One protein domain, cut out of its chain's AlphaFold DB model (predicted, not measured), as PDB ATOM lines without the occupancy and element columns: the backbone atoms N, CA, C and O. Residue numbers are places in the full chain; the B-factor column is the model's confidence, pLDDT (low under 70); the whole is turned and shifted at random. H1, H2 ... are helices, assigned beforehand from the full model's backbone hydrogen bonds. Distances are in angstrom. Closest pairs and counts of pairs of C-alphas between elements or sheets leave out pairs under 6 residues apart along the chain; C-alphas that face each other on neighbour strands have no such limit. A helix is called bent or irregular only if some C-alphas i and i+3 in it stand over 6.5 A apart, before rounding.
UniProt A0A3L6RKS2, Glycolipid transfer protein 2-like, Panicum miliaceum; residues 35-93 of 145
ATOM      1  N   GLU A  35     118.268-128.128 129.259       53.16
ATOM      2  CA  GLU A  35     117.304-127.870 130.337       53.16
ATOM      3  C   GLU A  35     117.882-127.016 131.487       53.16
ATOM      4  O   GLU A  35     117.181-126.170 132.049       53.16
ATOM      5  N   GLU A  36     119.177-127.175 131.784       56.28
ATOM      6  CA  GLU A  36     119.908-126.395 132.789       56.28
ATOM      7  C   GLU A  36     120.017-124.904 132.445       56.28
ATOM      8  O   GLU A  36     119.850-124.084 133.344       56.28
ATOM      9  N   GLU A  37     120.214-124.505 131.180       64.19
ATOM     10  CA  GLU A  37     120.322-123.076 130.825       64.19
ATOM     11  C   GLU A  37     118.995-122.346 131.067       64.19
ATOM     12  O   GLU A  37     118.987-121.206 131.530       64.19
ATOM     13  N   GLN A  38     117.859-123.004 130.813       64.25
ATOM     14  CA  GLN A  38     116.539-122.390 130.993       64.25
ATOM     15  C   GLN A  38     116.180-122.215 132.473       64.25
ATOM     16  O   GLN A  38     115.630-121.180 132.860       64.25
ATOM     17  N   VAL A  39     116.514-123.204 133.309       66.00
ATOM     18  CA  VAL A  39     116.300-123.144 134.763       66.00
ATOM     19  C   VAL A  39     117.272-122.163 135.417       66.00
ATOM     20  O   VAL A  39     116.833-121.311 136.192       66.00
ATOM     21  N   GLN A  40     118.557-122.210 135.051       70.75
ATOM     22  CA  GLN A  40     119.578-121.292 135.559       70.75
ATOM     23  C   GLN A  40     119.228-119.839 135.229       70.75
ATOM     24  O   GLN A  40     119.320-118.967 136.085       70.75
ATOM     25  N   ARG A  41     118.719-119.565 134.022       71.94
ATOM     26  CA  ARG A  41     118.308-118.213 133.619       71.94
ATOM     27  C   ARG A  41     117.203-117.631 134.504       71.94
ATOM     28  O   ARG A  41     117.217-116.435 134.786       71.94
ATOM     29  N   LEU A  42     116.238-118.453 134.924       69.50
ATOM     30  CA  LEU A  42     115.163-118.025 135.825       69.50
ATOM     31  C   LEU A  42     115.670-117.832 137.260       69.50
ATOM     32  O   LEU A  42     115.235-116.895 137.932       69.50
ATOM     33  N   GLN A  43     116.608-118.670 137.706       74.75
ATOM     34  CA  GLN A  43     117.269-118.533 139.006       74.75
ATOM     35  C   GLN A  43     118.101-117.247 139.077       74.75
ATOM     36  O   GLN A  43     117.888-116.442 139.980       74.75
ATOM     37  N   ASP A  44     118.933-116.982 138.068       75.88
ATOM     38  CA  ASP A  44     119.727-115.755 137.951       75.88
ATOM     39  C   ASP A  44     118.854-114.489 137.949       75.88
ATOM     40  O   ASP A  44     119.288-113.427 138.399       75.88
ATOM     41  N   LEU A  45     117.628-114.563 137.411       69.44
ATOM     42  CA  LEU A  45     116.676-113.449 137.427       69.44
ATOM     43  C   LEU A  45     116.095-113.230 138.827       69.44
ATOM     44  O   LEU A  45     116.002-112.093 139.287       69.44
ATOM     45  N   HIS A  46     115.727-114.320 139.503       67.56
ATOM     46  CA  HIS A  46     115.191-114.282 140.859       67.56
ATOM     47  C   HIS A  46     116.230-113.791 141.876       67.56
ATOM     48  O   HIS A  46     115.894-113.011 142.762       67.56
ATOM     49  N   GLU A  47     117.499-114.176 141.726       74.50
ATOM     50  CA  GLU A  47     118.594-113.674 142.566       74.50
ATOM     51  C   GLU A  47     118.861-112.179 142.355       74.50
ATOM     52  O   GLU A  47     119.270-111.480 143.282       74.50
ATOM     53  N   ARG A  48     118.603-111.666 141.146       74.44
ATOM     54  CA  ARG A  48     118.853-110.264 140.792       74.44
ATOM     55  C   ARG A  48     117.899-109.300 141.494       74.44
ATOM     56  O   ARG A  48     118.325-108.226 141.906       74.44
ATOM     57  N   ASP A  49     116.624-109.671 141.598       64.69
ATOM     58  CA  ASP A  49     115.621-108.920 142.359       64.69
ATOM     59  C   ASP A  49     114.447-109.832 142.746       64.69
ATOM     60  O   ASP A  49     113.426-109.923 142.055       64.69
ATOM     61  N   SER A  50     114.610-110.524 143.873       73.25
ATOM     62  CA  SER A  50     113.654-111.522 144.371       73.25
ATOM     63  C   SER A  50     112.258-110.932 144.616       73.25
ATOM     64  O   SER A  50     111.253-111.617 144.427       73.25
ATOM     65  N   SER A  51     112.182-109.641 144.967       72.31
ATOM     66  CA  SER A  51     110.915-108.944 145.217       72.31
ATOM     67  C   SER A  51     110.155-108.626 143.927       72.31
ATOM     68  O   SER A  51     108.932-108.769 143.872       72.31
ATOM     69  N   LYS A  52     110.884-108.252 142.871       64.44
ATOM     70  CA  LYS A  52     110.331-107.908 141.559       64.44
ATOM     71  C   LYS A  52     109.978-109.151 140.739       64.44
ATOM     72  O   LYS A  52     108.948-109.178 140.072       64.44
ATOM     73  N   TYR A  53     110.781-110.208 140.837       70.62
ATOM     74  CA  TYR A  53     110.590-111.478 140.127       70.62
ATOM     75  C   TYR A  53     110.054-112.584 141.050       70.62
ATOM     76  O   TYR A  53     110.457-113.746 140.970       70.62
ATOM     77  N   ALA A  54     109.123-112.216 141.935       71.94
ATOM     78  CA  ALA A  54     108.515-113.118 142.914       71.94
ATOM     79  C   ALA A  54     107.549-114.150 142.295       71.94
ATOM     80  O   ALA A  54     107.169-115.120 142.948       71.94
ATOM     81  N   SER A  55     107.125-113.955 141.040       76.12
ATOM     82  CA  SER A  55     106.270-114.902 140.316       76.12
ATOM     83  C   SER A  55     106.611-114.954 138.827       76.12
ATOM     84  O   SER A  55     107.084-113.972 138.255       76.12
ATOM     85  N   LEU A  56     106.301-116.083 138.178       73.81
ATOM     86  CA  LEU A  56     106.453-116.237 136.724       73.81
ATOM     87  C   LEU A  56     105.634-115.195 135.949       73.81
ATOM     88  O   LEU A  56     106.080-114.708 134.916       73.81
ATOM     89  N   THR A  57     104.468-114.802 136.471       75.44
ATOM     90  CA  THR A  57     103.648-113.731 135.892       75.44
ATOM     91  C   THR A  57     104.372-112.390 135.938       75.44
ATOM     92  O   THR A  57     104.404-111.703 134.927       75.44
ATOM     93  N   ALA A  58     105.016-112.047 137.058       75.25
ATOM     94  CA  ALA A  58     105.793-110.811 137.167       75.25
ATOM     95  C   ALA A  58     106.979-110.785 136.183       75.25
ATOM     96  O   ALA A  58     107.235-109.759 135.560       75.25
ATOM     97  N   ILE A  59     107.644-111.929 135.980       77.81
ATOM     98  CA  ILE A  59     108.730-112.077 134.996       77.81
ATOM     99  C   ILE A  59     108.219-111.841 133.566       77.81
ATOM    100  O   ILE A  59     108.820-111.073 132.816       77.81
ATOM    101  N   VAL A  60     107.106-112.475 133.183       79.50
ATOM    102  CA  VAL A  60     106.531-112.331 131.834       79.50
ATOM    103  C   VAL A  60     106.004-110.916 131.605       79.50
ATOM    104  O   VAL A  60     106.242-110.347 130.544       79.50
ATOM    105  N   THR A  61     105.319-110.323 132.586       80.75
ATOM    106  CA  THR A  61     104.804-108.953 132.482       80.75
ATOM    107  C   THR A  61     105.938-107.952 132.277       80.75
ATOM    108  O   THR A  61     105.866-107.155 131.346       80.75
ATOM    109  N   GLU A  62     107.024-108.050 133.047       82.94
ATOM    110  CA  GLU A  62     108.191-107.178 132.886       82.94
ATOM    111  C   GLU A  62     108.856-107.351 131.509       82.94
ATOM    112  O   GLU A  62     109.176-106.368 130.845       82.94
ATOM    113  N   GLU A  63     109.053-108.585 131.031       80.69
ATOM    114  CA  GLU A  63     109.638-108.801 129.699       80.69
ATOM    115  C   GLU A  63     108.731-108.303 128.565       80.69
ATOM    116  O   GLU A  63     109.226-107.897 127.508       80.69
ATOM    117  N   VAL A  64     107.410-108.330 128.751       84.25
ATOM    118  CA  VAL A  64     106.456-107.752 127.797       84.25
ATOM    119  C   VAL A  64     106.548-106.228 127.810       84.25
ATOM    120  O   VAL A  64     106.638-105.631 126.737       84.25
ATOM    121  N   GLU A  65     106.599-105.605 128.989       85.69
ATOM    122  CA  GLU A  65     106.761-104.154 129.152       85.69
ATOM    123  C   GLU A  65     108.092-103.652 128.576       85.69
ATOM    124  O   GLU A  65     108.134-102.627 127.896       85.69
ATOM    125  N   GLN A  66     109.174-104.414 128.755       84.00
ATOM    126  CA  GLN A  66     110.480-104.132 128.153       84.00
ATOM    127  C   GLN A  66     110.554-104.483 126.653       84.00
ATOM    128  O   GLN A  66     111.572-104.227 126.004       84.00
ATOM    129  N   GLY A  67     109.519-105.113 126.086       81.19
ATOM    130  CA  GLY A  67     109.496-105.577 124.696       81.19
ATOM    131  C   GLY A  67     110.499-106.699 124.390       81.19
ATOM    132  O   GLY A  67     110.828-106.948 123.228       81.19
ATOM    133  N   THR A  68     111.017-107.381 125.413       78.00
ATOM    134  CA  THR A  68     112.036-108.433 125.301       78.00
ATOM    135  C   THR A  68     111.455-109.847 125.290       78.00
ATOM    136  O   THR A  68     112.166-110.774 124.901       78.00
ATOM    137  N   ALA A  69     110.164-110.016 125.592       71.12
ATOM    138  CA  ALA A  69     109.486-111.316 125.675       71.12
ATOM    139  C   ALA A  69     109.613-112.190 124.411       71.12
ATOM    140  O   ALA A  69     109.648-113.417 124.504       71.12
ATOM    141  N   LYS A  70     109.726-111.583 123.220       72.25
ATOM    142  CA  LYS A  70     109.850-112.302 121.935       72.25
ATOM    143  C   LYS A  70     111.290-112.640 121.536       72.25
ATOM    144  O   LYS A  70     111.497-113.270 120.501       72.25
ATOM    145  N   LYS A  71     112.296-112.211 122.308       70.81
ATOM    146  CA  LYS A  71     113.702-112.507 122.001       70.81
ATOM    147  C   LYS A  71     113.948-114.012 122.080       70.81
ATOM    148  O   LYS A  71     113.398-114.687 122.943       70.81
ATOM    149  N   THR A  72     114.827-114.522 121.219       62.28
ATOM    150  CA  THR A  72     115.206-115.946 121.150       62.28
ATOM    151  C   THR A  72     115.625-116.507 122.508       62.28
ATOM    152  O   THR A  72     115.315-117.647 122.829       62.28
ATOM    153  N   LYS A  73     116.270-115.673 123.329       69.69
ATOM    154  CA  LYS A  73     116.713-115.989 124.686       69.69
ATOM    155  C   LYS A  73     115.931-115.174 125.739       69.69
ATOM    156  O   LYS A  73     116.532-114.395 126.477       69.69
ATOM    157  N   SER A  74     114.599-115.270 125.765       78.19
ATOM    158  CA  SER A  74     113.744-114.618 126.780       78.19
ATOM    159  C   SER A  74     113.294-115.598 127.868       78.19
ATOM    160  O   SER A  74     113.132-116.796 127.621       78.19
ATOM    161  N   CYS A  75     113.052-115.089 129.073       74.38
ATOM    162  CA  CYS A  75     112.493-115.858 130.185       74.38
ATOM    163  C   CYS A  75     111.067-116.318 129.869       74.38
ATOM    164  O   CYS A  75     110.661-117.402 130.272       74.38
ATOM    165  N   THR A  76     110.327-115.546 129.076       76.12
ATOM    166  CA  THR A  76     108.996-115.902 128.583       76.12
ATOM    167  C   THR A  76     109.035-117.177 127.736       76.12
ATOM    168  O   THR A  76     108.229-118.079 127.957       76.12
ATOM    169  N   ARG A  77     110.004-117.318 126.816       72.38
ATOM    170  CA  ARG A  77     110.187-118.558 126.036       72.38
ATOM    171  C   ARG A  77     110.605-119.734 126.927       72.38
ATOM    172  O   ARG A  77     110.095-120.834 126.727       72.38
ATOM    173  N   ALA A  78     111.453-119.497 127.932       68.25
ATOM    174  CA  ALA A  78     111.852-120.514 128.912       68.25
ATOM    175  C   ALA A  78     110.655-121.033 129.733       68.25
ATOM    176  O   ALA A  78     110.472-122.239 129.888       68.25
ATOM    177  N   ILE A  79     109.792-120.129 130.204       72.19
ATOM    178  CA  ILE A  79     108.575-120.464 130.958       72.19
ATOM    179  C   ILE A  79     107.597-121.267 130.095       72.19
ATOM    180  O   ILE A  79     107.061-122.278 130.552       72.19
ATOM    181  N   ILE A  80     107.391-120.858 128.837       72.38
ATOM    182  CA  ILE A  80     106.544-121.595 127.886       72.38
ATOM    183  C   ILE A  80     107.094-123.008 127.669       72.38
ATOM    184  O   ILE A  80     106.335-123.973 127.759       72.38
ATOM    185  N   TRP A  81     108.404-123.149 127.448       71.75
ATOM    186  CA  TRP A  81     109.048-124.451 127.280       71.75
ATOM    187  C   TRP A  81     108.821-125.357 128.498       71.75
ATOM    188  O   TRP A  81     108.288-126.455 128.347       71.75
ATOM    189  N   LEU A  82     109.100-124.865 129.712       65.69
ATOM    190  CA  LEU A  82     108.885-125.620 130.955       65.69
ATOM    191  C   LEU A  82     107.423-126.055 131.124       65.69
ATOM    192  O   LEU A  82     107.155-127.183 131.539       65.69
ATOM    193  N   SER A  83     106.470-125.185 130.776       67.62
ATOM    194  CA  SER A  83     105.043-125.510 130.842       67.62
ATOM    195  C   SER A  83     104.645-126.604 129.845       67.62
ATOM    196  O   SER A  83     103.941-127.543 130.217       67.62
ATOM    197  N   ASN A  84     105.161-126.549 128.614       66.06
ATOM    198  CA  ASN A  84     104.900-127.551 127.584       66.06
ATOM    199  C   ASN A  84     105.512-128.904 127.957       66.06
ATOM    200  O   ASN A  84     104.842-129.924 127.820       66.06
ATOM    201  N   CYS A  85     106.733-128.920 128.497       61.78
ATOM    202  CA  CYS A  85     107.374-130.138 128.990       61.78
ATOM    203  C   CYS A  85     106.589-130.755 130.154       61.78
ATOM    204  O   CYS A  85     106.329-131.954 130.152       61.78
ATOM    205  N   GLN A  86     106.129-129.951 131.120       62.19
ATOM    206  CA  GLN A  86     105.283-130.454 132.208       62.19
ATOM    207  C   GLN A  86     103.955-131.030 131.711       62.19
ATOM    208  O   GLN A  86     103.496-132.047 132.231       62.19
ATOM    209  N   VAL A  87     103.320-130.389 130.728       65.25
ATOM    210  CA  VAL A  87     102.080-130.896 130.126       65.25
ATOM    211  C   VAL A  87     102.351-132.192 129.364       65.25
ATOM    212  O   VAL A  87     101.646-133.170 129.590       65.25
ATOM    213  N   ALA A  88     103.395-132.246 128.537       61.78
ATOM    214  CA  ALA A  88     103.791-133.453 127.819       61.78
ATOM    215  C   ALA A  88     104.082-134.612 128.784       61.78
ATOM    216  O   ALA A  88     103.536-135.694 128.610       61.78
ATOM    217  N   MET A  89     104.831-134.372 129.863       60.12
ATOM    218  CA  MET A  89     105.101-135.387 130.889       60.12
ATOM    219  C   MET A  89     103.840-135.884 131.604       60.12
ATOM    220  O   MET A  89     103.801-137.036 132.014       60.12
ATOM    221  N   LYS A  90     102.806-135.047 131.756       64.94
ATOM    222  CA  LYS A  90     101.509-135.460 132.325       64.94
ATOM    223  C   LYS A  90     100.632-136.230 131.337       64.94
ATOM    224  O   LYS A  90      99.753-136.969 131.766       64.94
ATOM    225  N   LEU A  91     100.820-136.006 130.037       64.69
ATOM    226  CA  LEU A  91     100.108-136.707 128.965       64.69
ATOM    227  C   LEU A  91     100.766-138.046 128.621       64.69
ATOM    228  O   LEU A  91     100.086-138.960 128.159       64.69
ATOM    229  N   ILE A  92     102.076-138.159 128.843       65.31
ATOM    230  CA  ILE A  92     102.813-139.408 128.706       65.31
ATOM    231  C   ILE A  92     102.420-140.317 129.883       65.31
ATOM    232  O   ILE A  92     102.576-139.920 131.039       65.31
ATOM    233  N   PRO A  93     101.884-141.522 129.623       71.69
ATOM    234  CA  PRO A  93     101.535-142.452 130.690       71.69
ATOM    235  C   PRO A  93     102.792-142.918 131.439       71.69
ATOM    236  O   PRO A  93     103.910-142.773 130.942       71.69
TER     237      PRO A  93
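This is residues 35 to 93 of the 145 residues of the protein "Glycolipid transfer protein 2-like" of Panicum miliaceum (UniProt A0A3L6RKS2). Two helices, H1 and H2, and the first residues of a third, H3, make a small body, and the later part of H3 sticks out of it as an arm. H3 packs on both H1 and H2 with its beginning alone; H2 and H3 form a helical hairpin, and residues 83 to 93, of which 83 to 91 belong to H3, stand free. The printed part has 59 residues with three named helices, in the order H1, H2, H3, and no named strand; the class is all helix. The whole is only just compact, close to loose, with a radius of gyration of the C-alphas of 12.2 A, and it is elongated, spanning 38 by 22 by 19 A.

The first helix, H1, residues 35 to 48, touches H3, residues 75 to 91, with residues 38 to 42 alone, and H3 touches it with residues 75 to 78 alone. Their closest C-alphas are those of Gln 38 and Ala 78, 5.5 A apart, and the two run opposite ways at a steep tilt of 49 degrees. H2, residues 56 to 65, is near H1, their closest C-alphas being 8.4 A from each other. H2 touches H3, which uses residues 75 to 79 alone for this; the closest C-alphas are those of Val 60 and Thr 76, 5.4 A apart. H2 and H3 run opposite ways at a steep tilt of 39 degrees and form a helical hairpin. In H1, H2 and H3 every O i to N i+4 pair is within hydrogen-bond range.

H1 begins at C-alpha 35, at (117.304, -127.870, 130.337), and its first and last C-alphas are 20.5 A apart. H2 is 14.3 A long from C-alpha 56, at (106.453, -116.237, 136.724), to C-alpha 65. H3, the longest helix with 17 residues, measures 24.3 A from C-alpha 75, at (112.493, -115.858, 130.185), to C-alpha 91, at (100.108, -136.707, 128.965). The three helices are not bent.

The C-alphas farthest apart are those of Gln 66 and Pro 93, at 39.4 A. Without the stretch that stands free, the body has 48 residues and spans 24 by 23 by 14 A, with a radius of gyration of 9.8 A. The link from H1 to H2, with 7 residues, and the link from H2 to H3, with 9, are both short. The printed part has no cut. The mean pLDDT of the printed part is 71.1, and 24 residues are under 70, among them residues 35 to 39 and 82 to 92.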